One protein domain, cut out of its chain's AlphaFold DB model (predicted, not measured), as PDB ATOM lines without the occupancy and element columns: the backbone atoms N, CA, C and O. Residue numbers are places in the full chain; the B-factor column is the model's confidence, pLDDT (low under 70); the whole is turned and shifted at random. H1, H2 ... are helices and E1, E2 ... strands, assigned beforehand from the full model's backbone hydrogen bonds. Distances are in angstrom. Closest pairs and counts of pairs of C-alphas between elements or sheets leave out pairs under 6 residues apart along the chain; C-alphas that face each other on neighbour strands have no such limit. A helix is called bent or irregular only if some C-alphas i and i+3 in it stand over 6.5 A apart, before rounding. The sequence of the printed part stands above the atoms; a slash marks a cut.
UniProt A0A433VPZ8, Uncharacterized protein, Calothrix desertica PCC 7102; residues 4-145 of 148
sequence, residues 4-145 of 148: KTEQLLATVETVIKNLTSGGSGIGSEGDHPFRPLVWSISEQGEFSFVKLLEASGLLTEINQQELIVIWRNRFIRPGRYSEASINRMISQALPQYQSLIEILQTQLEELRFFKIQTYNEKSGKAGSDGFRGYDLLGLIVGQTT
ATOM      1  N   LYS A   4     -38.892  46.966 -23.882       86.50
ATOM      2  CA  LYS A   4     -37.887  46.522 -22.903       86.50
ATOM      3  C   LYS A   4     -37.216  45.207 -23.327       86.50
ATOM      4  O   LYS A   4     -36.002  45.075 -23.186       86.50
ATOM      5  N   THR A   5     -37.986  44.268 -23.880       89.31
ATOM      6  CA  THR A   5     -37.484  43.006 -24.439       89.31
ATOM      7  C   THR A   5     -36.605  43.264 -25.664       89.31
ATOM      8  O   THR A   5     -35.534  42.675 -25.778       89.31
ATOM      9  N   GLU A   6     -36.986  44.208 -26.534       89.81
ATOM     10  CA  GLU A   6     -36.165  44.596 -27.695       89.81
ATOM     11  C   GLU A   6     -34.822  45.201 -27.262       89.81
ATOM     12  O   GLU A   6     -33.770  44.851 -27.797       89.81
ATOM     13  N   GLN A   7     -34.839  46.075 -26.249       90.44
ATOM     14  CA  GLN A   7     -33.628  46.678 -25.696       90.44
ATOM     15  C   GLN A   7     -32.704  45.634 -25.053       90.44
ATOM     16  O   GLN A   7     -31.481  45.696 -25.227       90.44
ATOM     17  N   LEU A   8     -33.271  44.672 -24.320       90.19
ATOM     18  CA  LEU A   8     -32.514  43.558 -23.756       90.19
ATOM     19  C   LEU A   8     -31.879  42.714 -24.865       90.19
ATOM     20  O   LEU A   8     -30.676  42.459 -24.815       90.19
ATOM     21  N   LEU A   9     -32.656  42.341 -25.884       91.44
ATOM     22  CA  LEU A   9     -32.176  41.573 -27.030       91.44
ATOM     23  C   LEU A   9     -31.004  42.284 -27.719       91.44
ATOM     24  O   LEU A   9     -29.939  41.691 -27.870       91.44
ATOM     25  N   ALA A  10     -31.144  43.577 -28.027       91.31
ATOM     26  CA  ALA A  10     -30.084  44.376 -28.643       91.31
ATOM     27  C   ALA A  10     -28.818  44.476 -27.763       91.31
ATOM     28  O   ALA A  10     -27.685  44.465 -28.264       91.31
ATOM     29  N   THR A  11     -28.992  44.548 -26.440       89.12
ATOM     30  CA  THR A  11     -27.879  44.548 -25.477       89.12
ATOM     31  C   THR A  11     -27.138  43.213 -25.514       89.12
ATOM     32  O   THR A  11     -25.912  43.188 -25.643       89.12
ATOM     33  N   VAL A  12     -27.874  42.100 -25.467       88.25
ATOM     34  CA  VAL A  12     -27.315  40.743 -25.528       88.25
ATOM     35  C   VAL A  12     -26.609  40.502 -26.865       88.25
ATOM     36  O   VAL A  12     -25.483  40.008 -26.878       88.25
ATOM     37  N   GLU A  13     -27.202  40.911 -27.987       88.31
ATOM     38  CA  GLU A  13     -26.579  40.839 -29.314       88.31
ATOM     39  C   GLU A  13     -25.268  41.626 -29.382       88.31
ATOM     40  O   GLU A  13     -24.277  41.142 -29.929       88.31
ATOM     41  N   THR A  14     -25.227  42.819 -28.782       85.19
ATOM     42  CA  THR A  14     -24.011  43.639 -28.717       85.19
ATOM     43  C   THR A  14     -22.923  42.954 -27.897       85.19
ATOM     44  O   THR A  14     -21.771  42.891 -28.333       85.19
ATOM     45  N   VAL A  15     -23.280  42.389 -26.740       81.75
ATOM     46  CA  VAL A  15     -22.351  41.606 -25.917       81.75
ATOM     47  C   VAL A  15     -21.810  40.433 -26.730       81.75
ATOM     48  O   VAL A  15     -20.598  40.323 -26.887       81.75
ATOM     49  N   ILE A  16     -22.675  39.625 -27.351       81.19
ATOM     50  CA  ILE A  16     -22.293  38.478 -28.194       81.19
ATOM     51  C   ILE A  16     -21.413  38.894 -29.385       81.19
ATOM     52  O   ILE A  16     -20.467  38.192 -29.759       81.19
ATOM     53  N   LYS A  17     -21.674  40.048 -29.995       78.38
ATOM     54  CA  LYS A  17     -20.833  40.585 -31.068       78.38
ATOM     55  C   LYS A  17     -19.436  40.950 -30.565       78.38
ATOM     56  O   LYS A  17     -18.441  40.679 -31.239       78.38
ATOM     57  N   ASN A  18     -19.331  41.519 -29.368       74.25
ATOM     58  CA  ASN A  18     -18.039  41.803 -28.740       74.25
ATOM     59  C   ASN A  18     -17.304  40.505 -28.359       74.25
ATOM     60  O   ASN A  18     -16.104  40.386 -28.604       74.25
ATOM     61  N   LEU A  19     -18.044  39.494 -27.882       70.44
ATOM     62  CA  LEU A  19     -17.541  38.143 -27.599       70.44
ATOM     63  C   LEU A  19     -16.898  37.477 -28.832       70.44
ATOM     64  O   LEU A  19     -15.951  36.696 -28.712       70.44
ATOM     65  N   THR A  20     -17.417  37.750 -30.028       65.31
ATOM     66  CA  THR A  20     -16.997  37.104 -31.283       65.31
ATOM     67  C   THR A  20     -15.908  37.881 -32.021       65.31
ATOM     68  O   THR A  20     -14.985  37.275 -32.562       65.31
ATOM     69  N   SER A  21     -15.962  39.215 -32.003       57.38
ATOM     70  CA  SER A  21     -15.033  40.088 -32.741       57.38
ATOM     71  C   SER A  21     -13.640  40.233 -32.112       57.38
ATOM     72  O   SER A  21     -12.692  40.572 -32.817       57.38
ATOM     73  N   GLY A  22     -13.467  39.919 -30.824       53.34
ATOM     74  CA  GLY A  22     -12.180  40.017 -30.117       53.34
ATOM     75  C   GLY A  22     -11.145  38.924 -30.433       53.34
ATOM     76  O   GLY A  22     -10.133  38.827 -29.741       53.34
ATOM     77  N   GLY A  23     -11.391  38.052 -31.419       50.84
ATOM     78  CA  GLY A  23     -10.546  36.877 -31.689       50.84
ATOM     79  C   GLY A  23     -10.654  35.773 -30.624       50.84
ATOM     80  O   GLY A  23      -9.970  34.756 -30.712       50.84
ATOM     81  N   SER A  24     -11.540  35.952 -29.639       50.94
ATOM     82  CA  SER A  24     -11.928  34.979 -28.612       50.94
ATOM     83  C   SER A  24     -12.761  33.820 -29.166       50.94
ATOM     84  O   SER A  24     -12.955  32.835 -28.456       50.94
ATOM     85  N   GLY A  25     -13.225  33.921 -30.422       51.53
ATOM     86  CA  GLY A  25     -13.871  32.842 -31.167       51.53
ATOM     87  C   GLY A  25     -14.986  32.202 -30.358       51.53
ATOM     88  O   GLY A  25     -14.890  31.034 -29.996       51.53
ATOM     89  N   ILE A  26     -16.008  32.965 -29.985       51.78
ATOM     90  CA  ILE A  26     -17.114  32.467 -29.170       51.78
ATOM     91  C   ILE A  26     -18.175  31.853 -30.088       51.78
ATOM     92  O   ILE A  26     -18.916  32.568 -30.749       51.78
ATOM     93  N   GLY A  27     -18.213  30.520 -30.139       50.12
ATOM     94  CA  GLY A  27     -19.182  29.745 -30.910       50.12
ATOM     95  C   GLY A  27     -18.665  28.389 -31.388       50.12
ATOM     96  O   GLY A  27     -17.698  28.393 -32.129       50.12
ATOM     97  N   SER A  28     -19.280  27.281 -30.941       49.34
ATOM     98  CA  SER A  28     -18.923  25.841 -31.079       49.34
ATOM     99  C   SER A  28     -17.675  25.459 -31.920       49.34
ATOM    100  O   SER A  28     -16.618  26.085 -31.846       49.34
ATOM    101  N   GLU A  29     -17.693  24.316 -32.588       43.00
ATOM    102  CA  GLU A  29     -16.749  23.959 -33.635       43.00
ATOM    103  C   GLU A  29     -17.349  24.516 -34.940       43.00
ATOM    104  O   GLU A  29     -18.465  24.148 -35.287       43.00
ATOM    105  N   GLY A  30     -16.676  25.458 -35.615       49.16
ATOM    106  CA  GLY A  30     -17.186  26.062 -36.863       49.16
ATOM    107  C   GLY A  30     -17.802  27.466 -36.759       49.16
ATOM    108  O   GLY A  30     -18.664  27.793 -37.569       49.16
ATOM    109  N   ASP A  31     -17.362  28.302 -35.808       52.41
ATOM    110  CA  ASP A  31     -17.800  29.706 -35.674       52.41
ATOM    111  C   ASP A  31     -19.329  29.860 -35.598       52.41
ATOM    112  O   ASP A  31     -19.924  30.703 -36.268       52.41
ATOM    113  N   HIS A  32     -20.009  29.035 -34.795       60.00
ATOM    114  CA  HIS A  32     -21.443  29.205 -34.544       60.00
ATOM    115  C   HIS A  32     -21.671  30.082 -33.310       60.00
ATOM    116  O   HIS A  32     -21.669  29.548 -32.197       60.00
ATOM    117  N   PRO A  33     -21.840  31.410 -33.463       66.31
ATOM    118  CA  PRO A  33     -21.979  32.317 -32.332       66.31
ATOM    119  C   PRO A  33     -23.232  32.006 -31.516       66.31
ATOM    120  O   PRO A  33     -24.175  31.392 -32.023       66.31
ATOM    121  N   PHE A  34     -23.262  32.479 -30.265       77.69
ATOM    122  CA  PHE A  34     -24.511  32.552 -29.507       77.69
ATOM    123  C   PHE A  34     -25.588  33.227 -30.356       77.69
ATOM    124  O   PHE A  34     -25.335  34.237 -31.014       77.69
ATOM    125  N   ARG A  35     -26.792  32.661 -30.337       83.69
ATOM    126  CA  ARG A  35     -27.947  33.214 -31.038       83.69
ATOM    127  C   ARG A  35     -28.998  33.563 -30.000       83.69
ATOM    128  O   ARG A  35     -29.641  32.643 -29.493       83.69
ATOM    129  N   PRO A  36     -29.134  34.844 -29.631       88.94
ATOM    130  CA  PRO A  36     -30.224  35.237 -28.769       88.94
ATOM    131  C   PRO A  36     -31.530  35.120 -29.558       88.94
ATOM    132  O   PRO A  36     -31.571  35.352 -30.768       88.94
ATOM    133  N   LEU A  37     -32.582  34.695 -28.875       89.00
ATOM    134  CA  LEU A  37     -33.915  34.526 -29.437       89.00
ATOM    135  C   LEU A  37     -34.939  34.896 -28.368       89.00
ATOM    136  O   LEU A  37     -34.682  34.708 -27.180       89.00
ATOM    137  N   VAL A  38     -36.082  35.413 -28.801       90.12
ATOM    138  CA  VAL A  38     -37.201  35.783 -27.931       90.12
ATOM    139  C   VAL A  38     -38.417  34.973 -28.353       90.12
ATOM    140  O   VAL A  38     -38.649  34.788 -29.550       90.12
ATOM    141  N   TRP A  39     -39.180  34.488 -27.374       88.62
ATOM    142  CA  TRP A  39     -40.439  33.794 -27.602       88.62
ATOM    143  C   TRP A  39     -41.578  34.535 -26.897       88.62
ATOM    144  O   TRP A  39     -41.869  34.295 -25.732       88.62
ATOM    145  N   SER A  40     -42.262  35.419 -27.616       84.88
ATOM    146  CA  SER A  40     -43.418  36.133 -27.082       84.88
ATOM    147  C   SER A  40     -44.678  35.271 -27.126       84.88
ATOM    148  O   SER A  40     -45.250  35.005 -28.183       84.88
ATOM    149  N   ILE A  41     -45.212  34.915 -25.960       80.44
ATOM    150  CA  ILE A  41     -46.492  34.188 -25.872       80.44
ATOM    151  C   ILE A  41     -47.619  34.949 -26.592       80.44
ATOM    152  O   ILE A  41     -48.502  34.334 -27.185       80.44
ATOM    153  N   SER A  42     -47.567  36.286 -26.597       81.25
ATOM    154  CA  SER A  42     -48.571  37.125 -27.262       81.25
ATOM    155  C   SER A  42     -48.570  37.012 -28.793       81.25
ATOM    156  O   SER A  42     -49.607  37.222 -29.418       81.25
ATOM    157  N   GLU A  43     -47.431  36.657 -29.393       84.25
ATOM    158  CA  GLU A  43     -47.263  36.563 -30.847       84.25
ATOM    159  C   GLU A  43     -47.196  35.114 -31.336       84.25
ATOM    160  O   GLU A  43     -47.743  34.791 -32.389       84.25
ATOM    161  N   GLN A  44     -46.515  34.242 -30.588       85.12
ATOM    162  CA  GLN A  44     -46.248  32.855 -30.966       85.12
ATOM    163  C   GLN A  44     -47.072  31.824 -30.168       85.12
ATOM    164  O   GLN A  44     -47.067  30.640 -30.508       85.12
ATOM    165  N   GLY A  45     -47.822  32.257 -29.148       83.44
ATOM    166  CA  GLY A  45     -48.652  31.392 -28.309       83.44
ATOM    167  C   GLY A  45     -47.881  30.666 -27.199       83.44
ATOM    168  O   GLY A  45     -46.682  30.853 -26.998       83.44
ATOM    169  N   GLU A  46     -48.595  29.820 -26.449       80.56
ATOM    170  CA  GLU A  46     -48.060  29.138 -25.257       80.56
ATOM    171  C   GLU A  46     -47.078  27.999 -25.558       80.56
ATOM    172  O   GLU A  46     -46.322  27.580 -24.669       80.56
ATOM    173  N   PHE A  47     -47.123  27.466 -26.780       82.06
ATOM    174  CA  PHE A  47     -46.152  26.489 -27.254       82.06
ATOM    175  C   PHE A  47     -44.791  27.168 -27.327       82.06
ATOM    176  O   PHE A  47     -44.724  28.244 -27.883       82.06
ATOM    177  N   SER A  48     -43.722  26.560 -26.814       81.56
ATOM    178  CA  SER A  48     -42.355  27.043 -27.034       81.56
ATOM    179  C   SER A  48     -41.421  25.864 -27.286       81.56
ATOM    180  O   SER A  48     -41.646  24.758 -26.786       81.56
ATOM    181  N   PHE A  49     -40.347  26.089 -28.048       79.12
ATOM    182  CA  PHE A  49     -39.352  25.041 -28.298       79.12
ATOM    183  C   PHE A  49     -38.715  24.528 -27.005       79.12
ATOM    184  O   PHE A  49     -38.424  23.342 -26.911       79.12
ATOM    185  N   VAL A  50     -38.555  25.386 -25.992       82.44
ATOM    186  CA  VAL A  50     -38.043  24.971 -24.679       82.44
ATOM    187  C   VAL A  50     -38.987  23.958 -24.039       82.44
ATOM    188  O   VAL A  50     -38.540  22.868 -23.704       82.44
ATOM    189  N   LYS A  51     -40.296  24.247 -23.978       82.94
ATOM    190  CA  LYS A  51     -41.293  23.310 -23.430       82.94
ATOM    191  C   LYS A  51     -41.317  21.981 -24.189       82.94
ATOM    192  O   LYS A  51     -41.436  20.926 -23.571       82.94
ATOM    193  N   LEU A  52     -41.186  22.017 -25.518       83.69
ATOM    194  CA  LEU A  52     -41.093  20.801 -26.332       83.69
ATOM    195  C   LEU A  52     -39.856  19.970 -25.953       83.69
ATOM    196  O   LEU A  52     -39.955  18.758 -25.763       83.69
ATOM    197  N   LEU A  53     -38.696  20.620 -25.842       83.75
ATOM    198  CA  LEU A  53     -37.439  19.957 -25.510       83.75
ATOM    199  C   LEU A  53     -37.442  19.421 -24.069       83.75
ATOM    200  O   LEU A  53     -36.962  18.310 -23.838       83.75
ATOM    201  N   GLU A  54     -38.048  20.138 -23.120       82.56
ATOM    202  CA  GLU A  54     -38.242  19.667 -21.743       82.56
ATOM    203  C   GLU A  54     -39.142  18.426 -21.715       82.56
ATOM    204  O   GLU A  54     -38.759  17.401 -21.152       82.56
ATOM    205  N   ALA A  55     -40.293  18.470 -22.395       85.00
ATOM    206  CA  ALA A  55     -41.230  17.347 -22.466       85.00
ATOM    207  C   ALA A  55     -40.627  16.100 -23.136       85.00
ATOM    208  O   ALA A  55     -41.023  14.976 -22.828       85.00
ATOM    209  N   SER A  56     -39.662  16.284 -24.040       82.25
ATOM    210  CA  SER A  56     -38.942  15.187 -24.698       82.25
ATOM    211  C   SER A  56     -37.853  14.538 -23.831       82.25
ATOM    212  O   SER A  56     -37.316  13.501 -24.214       82.25
ATOM    213  N   GLY A  57     -37.505  15.137 -22.685       80.75
ATOM    214  CA  GLY A  57     -36.419  14.667 -21.821       80.75
ATOM    215  C   GLY A  57     -35.014  14.879 -22.400       80.75
ATOM    216  O   GLY A  57     -34.056  14.290 -21.909       80.75
ATOM    217  N   LEU A  58     -34.878  15.705 -23.445       78.81
ATOM    218  CA  LEU A  58     -33.596  15.987 -24.104       78.81
ATOM    219  C   LEU A  58     -32.778  17.079 -23.397       78.81
ATOM    220  O   LEU A  58     -31.584  17.222 -23.666       78.81
ATOM    221  N   LEU A  59     -33.407  17.857 -22.510       83.75
ATOM    222  CA  LEU A  59     -32.739  18.898 -21.735       83.75
ATOM    223  C   LEU A  59     -32.227  18.340 -20.411       83.75
ATOM    224  O   LEU A  59     -32.999  17.908 -19.561       83.75
ATOM    225  N   THR A  60     -30.912  18.417 -20.219       86.62
ATOM    226  CA  THR A  60     -30.301  18.266 -18.899       86.62
ATOM    227  C   THR A  60     -30.058  19.653 -18.326       86.62
ATOM    228  O   THR A  60     -29.248  20.409 -18.866       86.62
ATOM    229  N   GLU A  61     -30.749  19.994 -17.243       90.75
ATOM    230  CA  GLU A  61     -30.483  21.228 -16.509       90.75
ATOM    231  C   GLU A  61     -29.115  21.156 -15.820       90.75
ATOM    232  O   GLU A  61     -28.732  20.127 -15.261       90.75
ATOM    233  N   ILE A  62     -28.362  22.248 -15.902       91.06
ATOM    234  CA  ILE A  62     -27.030  22.396 -15.322       91.06
ATOM    235  C   ILE A  62     -26.971  23.685 -14.513       91.06
ATOM    236  O   ILE A  62     -27.722  24.630 -14.746       91.06
ATOM    237  N   ASN A  63     -26.048  23.754 -13.560       93.50
ATOM    238  CA  ASN A  63     -25.820  24.993 -12.827       93.50
ATOM    239  C   ASN A  63     -24.828  25.913 -13.564       93.50
ATOM    240  O   ASN A  63     -24.109  25.505 -14.481       93.50
ATOM    241  N   GLN A  64     -24.758  27.167 -13.113       90.56
ATOM    242  CA  GLN A  64     -23.855  28.179 -13.664       90.56
ATOM    243  C   GLN A  64     -22.384  27.730 -13.656       90.56
ATOM    244  O   GLN A  64     -21.659  27.973 -14.619       90.56
ATOM    245  N   GLN A  65     -21.931  27.064 -12.591       90.56
ATOM    246  CA  GLN A  65     -20.541  26.622 -12.477       90.56
ATOM    247  C   GLN A  65     -20.202  25.559 -13.530       90.56
ATOM    248  O   GLN A  65     -19.129  25.605 -14.131       90.56
ATOM    249  N   GLU A  66     -21.120  24.630 -13.791       88.44
ATOM    250  CA  GLU A  66     -20.970  23.624 -14.841       88.44
ATOM    251  C   GLU A  66     -20.934  24.268 -16.235       88.44
ATOM    252  O   GLU A  66     -20.054  23.938 -17.031       88.44
ATOM    253  N   LEU A  67     -21.799  25.253 -16.508       87.00
ATOM    254  CA  LEU A  67     -21.781  26.014 -17.763       87.00
ATOM    255  C   LEU A  67     -20.431  26.721 -17.988       87.00
ATOM    256  O   LEU A  67     -19.846  26.635 -19.070       87.00
ATOM    257  N   ILE A  68     -19.895  27.360 -16.945       85.31
ATOM    258  CA  ILE A  68     -18.580  28.012 -16.969       85.31
ATOM    259  C   ILE A  68     -17.458  27.004 -17.260       85.31
ATOM    260  O   ILE A  68     -16.555  27.290 -18.051       85.31
ATOM    261  N   VAL A  69     -17.515  25.809 -16.665       84.62
ATOM    262  CA  VAL A  69     -16.549  24.731 -16.933       84.62
ATOM    263  C   VAL A  69     -16.644  24.252 -18.383       84.62
ATOM    264  O   VAL A  69     -15.608  24.094 -19.030       84.62
ATOM    265  N   ILE A  70     -17.854  24.078 -18.921       81.06
ATOM    266  CA  ILE A  70     -18.080  23.708 -20.328       81.06
ATOM    267  C   ILE A  70     -17.450  24.752 -21.260       81.06
ATOM    268  O   ILE A  70     -16.668  24.406 -22.150       81.06
ATOM    269  N   TRP A  71     -17.712  26.039 -21.024       81.38
ATOM    270  CA  TRP A  71     -17.140  27.123 -21.823       81.38
ATOM    271  C   TRP A  71     -15.618  27.228 -21.707       81.38
ATOM    272  O   TRP A  71     -14.950  27.467 -22.715       81.38
ATOM    273  N   ARG A  72     -15.046  27.006 -20.517       80.94
ATOM    274  CA  ARG A  72     -13.588  26.945 -20.317       80.94
ATOM    275  C   ARG A  72     -12.966  25.785 -21.095       80.94
ATOM    276  O   ARG A  72     -11.958  25.970 -21.778       80.94
ATOM    277  N   ASN A  73     -13.557  24.597 -20.999       79.38
ATOM    278  CA  ASN A  73     -13.007  23.377 -21.587       79.38
ATOM    279  C   ASN A  73     -13.008  23.407 -23.121       79.38
ATOM    280  O   ASN A  73     -12.184  22.738 -23.738       79.38
ATOM    281  N   ARG A  74     -13.836  24.251 -23.750       74.88
ATOM    282  CA  ARG A  74     -13.816  24.471 -25.204       74.88
ATOM    283  C   ARG A  74     -12.452  24.920 -25.745       74.88
ATOM    284  O   ARG A  74     -12.107  24.582 -26.877       74.88
ATOM    285  N   PHE A  75     -11.668  25.655 -24.956       73.38
ATOM    286  CA  PHE A  75     -10.324  26.097 -25.352       73.38
ATOM    287  C   PHE A  75      -9.265  24.997 -25.208       73.38
ATOM    288  O   PHE A  75      -8.181  25.094 -25.786       73.38
ATOM    289  N   ILE A  76      -9.569  23.937 -24.457       72.69
ATOM    290  CA  ILE A  76      -8.642  22.857 -24.129       72.69
ATOM    291  C   ILE A  76      -8.777  21.767 -25.196       72.69
ATOM    292  O   ILE A  76      -9.503  20.790 -25.037       72.69
ATOM    293  N   ARG A  77      -8.072  21.948 -26.318       67.00
ATOM    294  CA  ARG A  77      -7.960  20.935 -27.379       67.00
ATOM    295  C   ARG A  77      -6.526  20.422 -27.480       67.00
ATOM    296  O   ARG A  77      -5.652  21.204 -27.868       67.00
ATOM    297  N   PRO A  78      -6.270  19.135 -27.168       62.41
ATOM    298  CA  PRO A  78      -4.937  18.556 -27.273       62.41
ATOM    299  C   PRO A  78      -4.318  18.804 -28.654       62.41
ATOM    300  O   PRO A  78      -4.957  18.576 -29.678       62.41
ATOM    301  N   GLY A  79      -3.087  19.316 -28.681       69.06
ATOM    302  CA  GLY A  79      -2.319  19.536 -29.912       69.06
ATOM    303  C   GLY A  79      -2.732  20.737 -30.776       69.06
ATOM    304  O   GLY A  79      -2.018  21.042 -31.725       69.06
ATOM    305  N   ARG A  80      -3.831  21.448 -30.467       73.25
ATOM    306  CA  ARG A  80      -4.283  22.606 -31.270       73.25
ATOM    307  C   ARG A  80      -3.610  23.922 -30.874       73.25
ATOM    308  O   ARG A  80      -3.350  24.760 -31.732       73.25
ATOM    309  N   TYR A  81      -3.348  24.110 -29.583       77.44
ATOM    310  CA  TYR A  81      -2.820  25.354 -29.021       77.44
ATOM    311  C   TYR A  81      -1.774  25.059 -27.944       77.44
ATOM    312  O   TYR A  81      -1.866  24.052 -27.245       77.44
ATOM    313  N   SER A  82      -0.795  25.955 -27.784       86.00
ATOM    314  CA  SER A  82       0.112  25.914 -26.632       86.00
ATOM    315  C   SER A  82      -0.634  26.257 -25.341       86.00
ATOM    316  O   SER A  82      -1.616  27.002 -25.371       86.00
ATOM    317  N   GLU A  83      -0.142  25.787 -24.196       86.75
ATOM    318  CA  GLU A  83      -0.724  26.101 -22.883       86.75
ATOM    319  C   GLU A  83      -0.847  27.616 -22.643       86.75
ATOM    320  O   GLU A  83      -1.896  28.102 -22.225       86.75
ATOM    321  N   ALA A  84       0.180  28.390 -23.010       87.38
ATOM    322  CA  ALA A  84       0.147  29.850 -22.927       87.38
ATOM    323  C   ALA A  84      -0.978  30.466 -23.779       87.38
ATOM    324  O   ALA A  84      -1.640  31.412 -23.351       87.38
ATOM    325  N   SER A  85      -1.233  29.911 -24.968       83.62
ATOM    326  CA  SER A  85      -2.327  30.362 -25.834       83.62
ATOM    327  C   SER A  85      -3.687  30.011 -25.240       83.62
ATOM    328  O   SER A  85      -4.582  30.853 -25.249       83.62
ATOM    329  N   ILE A  86      -3.831  28.805 -24.682       82.00
ATOM    330  CA  ILE A  86      -5.049  28.355 -23.995       82.00
ATOM    331  C   ILE A  86      -5.361  29.280 -22.817       82.00
ATOM    332  O   ILE A  86      -6.462  29.824 -22.744       82.00
ATOM    333  N   ASN A  87      -4.381  29.529 -21.946       85.69
ATOM    334  CA  ASN A  87      -4.546  30.405 -20.788       85.69
ATOM    335  C   ASN A  87      -4.911  31.833 -21.207       85.69
ATOM    336  O   ASN A  87      -5.820  32.421 -20.630       85.69
ATOM    337  N   ARG A  88      -4.277  32.377 -22.255       84.31
ATOM    338  CA  ARG A  88      -4.630  33.700 -22.793       84.31
ATOM    339  C   ARG A  88      -6.078  33.749 -23.289       84.31
ATOM    340  O   ARG A  88      -6.788  34.689 -22.950       84.31
ATOM    341  N   MET A  89      -6.515  32.755 -24.065       81.50
ATOM    342  CA  MET A  89      -7.888  32.700 -24.582       81.50
ATOM    343  C   MET A  89      -8.917  32.580 -23.454       81.50
ATOM    344  O   MET A  89      -9.900  33.317 -23.452       81.50
ATOM    345  N   ILE A  90      -8.665  31.715 -22.463       83.62
ATOM    346  CA  ILE A  90      -9.535  31.565 -21.287       83.62
ATOM    347  C   ILE A  90      -9.624  32.887 -20.521       83.62
ATOM    348  O   ILE A  90     -10.729  33.354 -20.259       83.62
ATOM    349  N   SER A  91      -8.492  33.524 -20.211       85.19
ATOM    350  CA  SER A  91      -8.466  34.791 -19.468       85.19
ATOM    351  C   SER A  91      -9.152  35.943 -20.207       85.19
ATOM    352  O   SER A  91      -9.637  36.868 -19.565       85.19
ATOM    353  N   GLN A  92      -9.209  35.903 -21.541       80.94
ATOM    354  CA  GLN A  92      -9.918  36.901 -22.346       80.94
ATOM    355  C   GLN A  92     -11.424  36.623 -22.434       80.94
ATOM    356  O   GLN A  92     -12.214  37.558 -22.338       80.94
ATOM    357  N   ALA A  93     -11.827  35.362 -22.614       79.19
ATOM    358  CA  ALA A  93     -13.222  34.993 -22.852       79.19
ATOM    359  C   ALA A  93     -14.047  34.843 -21.563       79.19
ATOM    360  O   ALA A  93     -15.202  35.264 -21.520       79.19
ATOM    361  N   LEU A  94     -13.470  34.261 -20.506       84.06
ATOM    362  CA  LEU A  94     -14.198  33.904 -19.286       84.06
ATOM    363  C   LEU A  94     -14.864  35.098 -18.580       84.06
ATOM    364  O   LEU A  94     -16.038  34.972 -18.232       84.06
ATOM    365  N   PRO A  95     -14.200  36.262 -18.422       85.81
ATOM    366  CA  PRO A  95     -14.844  37.427 -17.814       85.81
ATOM    367  C   PRO A  95     -16.044  37.924 -18.625       85.81
ATOM    368  O   PRO A  95     -17.034  38.392 -18.073       85.81
ATOM    369  N   GLN A  96     -15.985  37.792 -19.950       81.62
ATOM    370  CA  GLN A  96     -17.058  38.252 -20.820       81.62
ATOM    371  C   GLN A  96     -18.264  37.296 -20.779       81.62
ATOM    372  O   GLN A  96     -19.410  37.738 -20.791       81.62
ATOM    373  N   TYR A  97     -18.019  35.987 -20.656       84.44
ATOM    374  CA  TYR A  97     -19.060  34.998 -20.371       84.44
ATOM    375  C   TYR A  97     -19.761  35.247 -19.035       84.44
ATOM    376  O   TYR A  97     -20.983  35.138 -18.946       84.44
ATOM    377  N   GLN A  98     -18.993  35.588 -18.000       87.75
ATOM    378  CA  GLN A  98     -19.539  35.936 -16.690       87.75
ATOM    379  C   GLN A  98     -20.391  37.204 -16.774       87.75
ATOM    380  O   GLN A  98     -21.524  37.188 -16.314       87.75
ATOM    381  N   SER A  99     -19.909  38.239 -17.467       86.44
ATOM    382  CA  SER A  99     -20.678  39.466 -17.701       86.44
ATOM    383  C   SER A  99     -21.988  39.211 -18.455       86.44
ATOM    384  O   SER A  99     -23.015  39.785 -18.102       86.44
ATOM    385  N   LEU A 100     -21.998  38.313 -19.449       87.56
ATOM    386  CA  LEU A 100     -23.238  37.899 -20.113       87.56
ATOM    387  C   LEU A 100     -24.218  37.268 -19.115       87.56
ATOM    388  O   LEU A 100     -25.386  37.645 -19.100       87.56
ATOM    389  N   ILE A 101     -23.757  36.336 -18.275       90.62
ATOM    390  CA  ILE A 101     -24.611  35.705 -17.259       90.62
ATOM    391  C   ILE A 101     -25.151  36.748 -16.278       90.62
ATOM    392  O   ILE A 101     -26.342  36.727 -15.990       90.62
ATOM    393  N   GLU A 102     -24.320  37.678 -15.812       91.38
ATOM    394  CA  GLU A 102     -24.735  38.752 -14.902       91.38
ATOM    395  C   GLU A 102     -25.815  39.640 -15.533       91.38
ATOM    396  O   GLU A 102     -26.840  39.910 -14.907       91.38
ATOM    397  N   ILE A 103     -25.646  40.043 -16.799       90.25
ATOM    398  CA  ILE A 103     -26.669  40.801 -17.531       90.25
ATOM    399  C   ILE A 103     -27.978  40.011 -17.559       90.25
ATOM    400  O   ILE A 103     -29.016  40.550 -17.186       90.25
ATOM    401  N   LEU A 104     -27.935  38.730 -17.929       92.50
ATOM    402  CA  LEU A 104     -29.130  37.888 -17.978       92.50
ATOM    403  C   LEU A 104     -29.779  37.733 -16.594       92.50
ATOM    404  O   LEU A 104     -30.988  37.883 -16.485       92.50
ATOM    405  N   GLN A 105     -28.997  37.535 -15.530       93.44
ATOM    406  CA  GLN A 105     -29.496  37.413 -14.152       93.44
ATOM    407  C   GLN A 105     -30.169  38.688 -13.636       93.44
ATOM    408  O   GLN A 105     -31.064  38.612 -12.801       93.44
ATOM    409  N   THR A 106     -29.747  39.864 -14.109       91.44
ATOM    410  CA  THR A 106     -30.371  41.137 -13.702       91.44
ATOM    411  C   THR A 106     -31.641  41.470 -14.478       91.44
ATOM    412  O   THR A 106     -32.426  42.299 -14.017       91.44
ATOM    413  N   GLN A 107     -31.829  40.885 -15.664       90.69
ATOM    414  CA  GLN A 107     -32.901  41.261 -16.593       90.69
ATOM    415  C   GLN A 107     -33.965  40.173 -16.774       90.69
ATOM    416  O   GLN A 107     -35.064  40.490 -17.236       90.69
ATOM    417  N   LEU A 108     -33.649  38.922 -16.428       93.00
ATOM    418  CA  LEU A 108     -34.520  37.763 -16.582       93.00
ATOM    419  C   LEU A 108     -34.840  37.119 -15.230       93.00
ATOM    420  O   LEU A 108     -33.978  36.946 -14.370       93.00
ATOM    421  N   GLU A 109     -36.092  36.719 -15.089       91.94
ATOM    422  CA  GLU A 109     -36.616  35.850 -14.049       91.94
ATOM    423  C   GLU A 109     -36.399  34.381 -14.444       91.94
ATOM    424  O   GLU A 109     -36.257  34.054 -15.624       91.94
ATOM    425  N   GLU A 110     -36.339  33.492 -13.449       91.19
ATOM    426  CA  GLU A 110     -36.207  32.038 -13.648       91.19
ATOM    427  C   GLU A 110     -35.097  31.635 -14.638       91.19
ATOM    428  O   GLU A 110     -35.278  30.761 -15.487       91.19
ATOM    429  N   LEU A 111     -33.928  32.282 -14.546       94.19
ATOM    430  CA  LEU A 111     -32.803  31.976 -15.423       94.19
ATOM    431  C   LEU A 111     -32.304  30.543 -15.187       94.19
ATOM    432  O   LEU A 111     -31.789  30.211 -14.117       94.19
ATOM    433  N   ARG A 112     -32.415  29.711 -16.218       93.44
ATOM    434  CA  ARG A 112     -32.056  28.293 -16.232       93.44
ATOM    435  C   ARG A 112     -31.064  28.008 -17.350       93.44
ATOM    436  O   ARG A 112     -31.078  28.633 -18.415       93.44
ATOM    437  N   PHE A 113     -30.190  27.042 -17.101       92.69
ATOM    438  CA  PHE A 113     -29.146  26.637 -18.033       92.69
ATOM    439  C   PHE A 113     -29.330  25.170 -18.370       92.69
ATOM    440  O   PHE A 113     -29.487  24.333 -17.485       92.69
ATOM    441  N   PHE A 114     -29.260  24.842 -19.650       89.56
ATOM    442  CA  PHE A 114     -29.430  23.482 -20.118       89.56
ATOM    443  C   PHE A 114     -28.313  23.092 -21.066       89.56
ATOM    444  O   PHE A 114     -27.801  23.906 -21.838       89.56
ATOM    445  N   LYS A 115     -27.998  21.804 -21.052       85.19
ATOM    446  CA  LYS A 115     -27.289  21.133 -22.134       85.19
ATOM    447  C   LYS A 115     -28.229  20.141 -22.805       85.19
ATOM    448  O   LYS A 115     -28.961  19.415 -22.132       85.19
ATOM    449  N   ILE A 116     -28.178  20.092 -24.127       80.06
ATOM    450  CA  ILE A 116     -28.762  19.011 -24.913       80.06
ATOM    451  C   ILE A 116     -27.636  18.053 -25.247       80.06
ATOM    452  O   ILE A 116     -26.638  18.434 -25.866       80.06
ATOM    453  N   GLN A 117     -27.804  16.808 -24.821       67.50
ATOM    454  CA  GLN A 117     -26.875  15.739 -25.132       67.50
ATOM    455  C   GLN A 117     -27.462  14.903 -26.266       67.50
ATOM    456  O   GLN A 117     -28.421  14.164 -26.083       67.50
ATOM    457  N   THR A 118     -26.877  15.027 -27.455       61.19
ATOM    458  CA  THR A 118     -27.285  14.308 -28.675       61.19
ATOM    459  C   THR A 118     -26.744  12.867 -28.734       61.19
ATOM    460  O   THR A 118     -26.890  12.185 -29.744       61.19
ATOM    461  N   TYR A 119     -26.133  12.366 -27.649       55.78
ATOM    462  CA  TYR A 119     -25.530  11.031 -27.557       55.78
ATOM    463  C   TYR A 119     -26.013  10.251 -26.332       55.78
ATOM    464  O   TYR A 119     -26.164  10.800 -25.245       55.78
ATOM    465  N   ASN A 120     -26.131   8.932 -26.489       46.00
ATOM    466  CA  ASN A 120     -26.236   7.992 -25.375       46.00
ATOM    467  C   ASN A 120     -24.836   7.788 -24.756       46.00
ATOM    468  O   ASN A 120     -23.855   7.689 -25.492       46.00
ATOM    469  N   GLU A 121     -24.718   7.673 -23.429       44.25
ATOM    470  CA  GLU A 121     -23.431   7.555 -22.700       44.25
ATOM    471  C   GLU A 121     -22.562   6.347 -23.115       44.25
ATOM    472  O   GLU A 121     -21.401   6.227 -22.721       44.25
ATOM    473  N   LYS A 122     -23.101   5.438 -23.933       45.59
ATOM    474  CA  LYS A 122     -22.397   4.276 -24.470       45.59
ATOM    475  C   LYS A 122     -22.307   4.348 -25.991       45.59
ATOM    476  O   LYS A 122     -23.312   4.290 -26.691       45.59
ATOM    477  N   SER A 123     -21.063   4.293 -26.462       41.84
ATOM    478  CA  SER A 123     -20.592   4.087 -27.837       41.84
ATOM    479  C   SER A 123     -20.337   5.352 -28.665       41.84
ATOM    480  O   SER A 123     -21.236   6.031 -29.144       41.84
ATOM    481  N   GLY A 124     -19.043   5.617 -28.875       43.09
ATOM    482  CA  GLY A 124     -18.502   6.639 -29.769       43.09
ATOM    483  C   GLY A 124     -18.725   6.324 -31.250       43.09
ATOM    484  O   GLY A 124     -17.771   6.135 -32.001       43.09
ATOM    485  N   LYS A 125     -19.986   6.271 -31.676       42.03
ATOM    486  CA  LYS A 125     -20.377   6.377 -33.082       42.03
ATOM    487  C   LYS A 125     -21.476   7.428 -33.203       42.03
ATOM    488  O   LYS A 125     -22.412   7.424 -32.414       42.03
ATOM    489  N   ALA A 126     -21.340   8.313 -34.192       40.94
ATOM    490  CA  ALA A 126     -22.345   9.317 -34.525       40.94
ATOM    491  C   ALA A 126     -23.703   8.634 -34.742       40.94
ATOM    492  O   ALA A 126     -23.849   7.819 -35.658       40.94
ATOM    493  N   GLY A 127     -24.673   8.936 -33.878       42.53
ATOM    494  CA  GLY A 127     -26.058   8.533 -34.076       42.53
ATOM    495  C   GLY A 127     -26.579   9.185 -35.351       42.53
ATOM    496  O   GLY A 127     -26.419  10.384 -35.561       42.53
ATOM    497  N   SER A 128     -27.151   8.390 -36.248       44.03
ATOM    498  CA  SER A 128     -27.772   8.865 -37.483       44.03
ATOM    499  C   SER A 128     -29.158   9.460 -37.198       44.03
ATOM    500  O   SER A 128     -30.164   8.944 -37.678       44.03
ATOM    501  N   ASP A 129     -29.230  10.509 -36.384       44.00
ATOM    502  CA  ASP A 129     -30.476  11.207 -36.028       44.00
ATOM    503  C   ASP A 129     -30.751  12.443 -36.909       44.00
ATOM    504  O   ASP A 129     -31.726  13.161 -36.709       44.00
ATOM    505  N   GLY A 130     -29.900  12.681 -37.911       44.88
ATOM    506  CA  GLY A 130     -29.979  13.844 -38.795       44.88
ATOM    507  C   GLY A 130     -29.055  14.999 -38.399       44.88
ATOM    508  O   GLY A 130     -28.839  15.882 -39.228       44.88
ATOM    509  N   PHE A 131     -28.408  14.961 -37.226       40.59
ATOM    510  CA  PHE A 131     -27.545  16.039 -36.717       40.59
ATOM    511  C   PHE A 131     -26.036  15.765 -36.844       40.59
ATOM    512  O   PHE A 131     -25.244  16.281 -36.061       40.59
ATOM    513  N   ARG A 132     -25.634  14.967 -37.852       39.81
ATOM    514  CA  ARG A 132     -24.248  14.725 -38.338       39.81
ATOM    515  C   ARG A 132     -23.125  14.856 -37.284       39.81
ATOM    516  O   ARG A 132     -22.064  15.396 -37.578       39.81
ATOM    517  N   GLY A 133     -23.339  14.306 -36.094       40.03
ATOM    518  CA  GLY A 133     -22.311  14.125 -35.075       40.03
ATOM    519  C   GLY A 133     -21.851  15.362 -34.294       40.03
ATOM    520  O   GLY A 133     -20.815  15.248 -33.641       40.03
ATOM    521  N   TYR A 134     -22.566  16.493 -34.306       48.91
ATOM    522  CA  TYR A 134     -22.116  17.693 -33.584       48.91
ATOM    523  C   TYR A 134     -22.542  17.788 -32.111       48.91
ATOM    524  O   TYR A 134     -23.586  17.292 -31.681       48.91
ATOM    525  N   ASP A 135     -21.630  18.443 -31.392       57.03
ATOM    526  CA  ASP A 135     -21.466  18.668 -29.963       57.03
ATOM    527  C   ASP A 135     -22.683  19.206 -29.197       57.03
ATOM    528  O   ASP A 135     -23.554  19.886 -29.735       57.03
ATOM    529  N   LEU A 136     -22.644  18.946 -27.887       61.94
ATOM    530  CA  LEU A 136     -23.422  19.567 -26.814       61.94
ATOM    531  C   LEU A 136     -23.939  20.974 -27.172       61.94
ATOM    532  O   LEU A 136     -23.165  21.931 -27.268       61.94
ATOM    533  N   LEU A 137     -25.259  21.104 -27.321       71.06
ATOM    534  CA  LEU A 137     -25.920  22.394 -27.505       71.06
ATOM    535  C   LEU A 137     -26.267  22.970 -26.128       71.06
ATOM    536  O   LEU A 137     -26.963  22.333 -25.341       71.06
ATOM    537  N   GLY A 138     -25.765  24.168 -25.830       80.25
ATOM    538  CA  GLY A 138     -26.121  24.906 -24.620       80.25
ATOM    539  C   GLY A 138     -27.332  25.803 -24.862       80.25
ATOM    540  O   GLY A 138     -27.350  26.543 -25.844       80.25
ATOM    541  N   LEU A 139     -28.315  25.761 -23.965       87.75
ATOM    542  CA  LEU A 139     -29.426  26.709 -23.928       87.75
ATOM    543  C   LEU A 139     -29.382  27.484 -22.615       87.75
ATOM    544  O   LEU A 139     -29.185  26.909 -21.547       87.75
ATOM    545  N   ILE A 140     -29.594  28.792 -22.704       91.44
ATOM    546  CA  ILE A 140     -29.850  29.657 -21.555       91.44
ATOM    547  C   ILE A 140     -31.250  30.205 -21.762       91.44
ATOM    548  O   ILE A 140     -31.526  30.790 -22.809       91.44
ATOM    549  N   VAL A 141     -32.129  29.970 -20.799       92.44
ATOM    550  CA  VAL A 141     -33.537  30.352 -20.881       92.44
ATOM    551  C   VAL A 141     -33.874  31.143 -19.634       92.44
ATOM    552  O   VAL A 141     -33.492  30.752 -18.541       92.44
ATOM    553  N   GLY A 142     -34.581  32.246 -19.795       92.44
ATOM    554  CA  GLY A 142     -35.163  32.998 -18.696       92.44
ATOM    555  C   GLY A 142     -36.368  33.759 -19.216       92.44
ATOM    556  O   GLY A 142     -36.532  33.896 -20.429       92.44
ATOM    557  N   GLN A 143     -37.201  34.226 -18.301       91.00
ATOM    558  CA  GLN A 143     -38.406  34.970 -18.619       91.00
ATOM    559  C   GLN A 143     -38.167  36.455 -18.372       91.00
ATOM    560  O   GLN A 143     -37.631  36.862 -17.346       91.00
ATOM    561  N   THR A 144     -38.551  37.305 -19.306       88.44
ATOM    562  CA  THR A 144     -38.588  38.746 -19.062       88.44
ATOM    563  C   THR A 144     -39.689  39.085 -18.056       88.44
ATOM    564  O   THR A 144     -40.713  38.411 -17.979       88.44
ATOM    565  N   THR A 145     -39.565  40.217 -17.358       81.31
ATOM    566  CA  THR A 145     -40.619  40.730 -16.450       81.31
ATOM    567  C   THR A 145     -41.980  40.956 -17.137       81.31
ATOM    568  O   THR A 145     -42.974  41.251 -16.483       81.31
TER     569      THR A 145
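This is residues 4 to 145 of the 148 residues of an uncharacterized protein of Calothrix desertica PCC 7102 (UniProt A0A433VPZ8). A small, strongly twisted sheet, mostly the long hairpin of E2 and E3 with short E1 at one edge, has H4 and H5b over one face and H3 over the other. H1 runs side by side with H5b, while H5a reaches beyond the sheet and residues 41 to 46, with H2, stick out. The printed part has 142 residues, with five named helices and three named strands in the order H1 H2 H3 E1 H4 H5 E2 E3. The sheet, E1 E2 E3, is antiparallel, and the class is mixed, helices and strands. The whole is compact, with a radius of gyration of the C-alphas of 16.4 A and spans of 49 by 36 by 24 A.

E2, residues 108 to 116, bends by 51 degrees at residue 111 and forms a hairpin with E3, residues 137 to 144; N 112 and O 141 are 2.8 A apart, within hydrogen-bond range. E1, residues 59 to 62, is antiparallel to E2, with N 60 and O 115 at 2.9 A. H4, residues 64 to 73, is on the sheet at a height of 10.7 A, its closest C-alphas to E2 being Gln 64 and Phe 113, 7.0 A. H5, residues 83 to 107, was assigned as one helix by its hydrogen bonds but is bent, C-alphas 92 and 95 being 6.7 A apart; its arms H5a, to 92, and H5b, from 95, stand at 27 degrees. H5b is on the same face as H4, and H3, residues 49 to 55, on the opposite face. H1, residues 4 to 21, touches H5b at a shallow tilt of 4 degrees, opposite ways, closest at C-alphas Leu 19 and Gln 96, 6.8 A. In H1, H3, H4, H5a and H5b every O i to N i+4 pair is within hydrogen-bond range; H2, residues 41 to 44, is too short for one.

H1 begins at C-alpha 4 (-37.887, 46.522, -22.903) and is 25.7 A long. H5b is 18.5 A, E2 21.3 A and E3 22.3 A, ending at C-alpha 144 (-38.588, 38.746, -19.062).

The C-alphas of Ser 42 and Ser 82, the two farthest apart, are 50.0 A apart. The printed part has no cut; the links H1 to H2 and E2 to E3 are long. In this model pLDDT is under 70 at residues 20 to 33, 77 to 79 and 117 to 136.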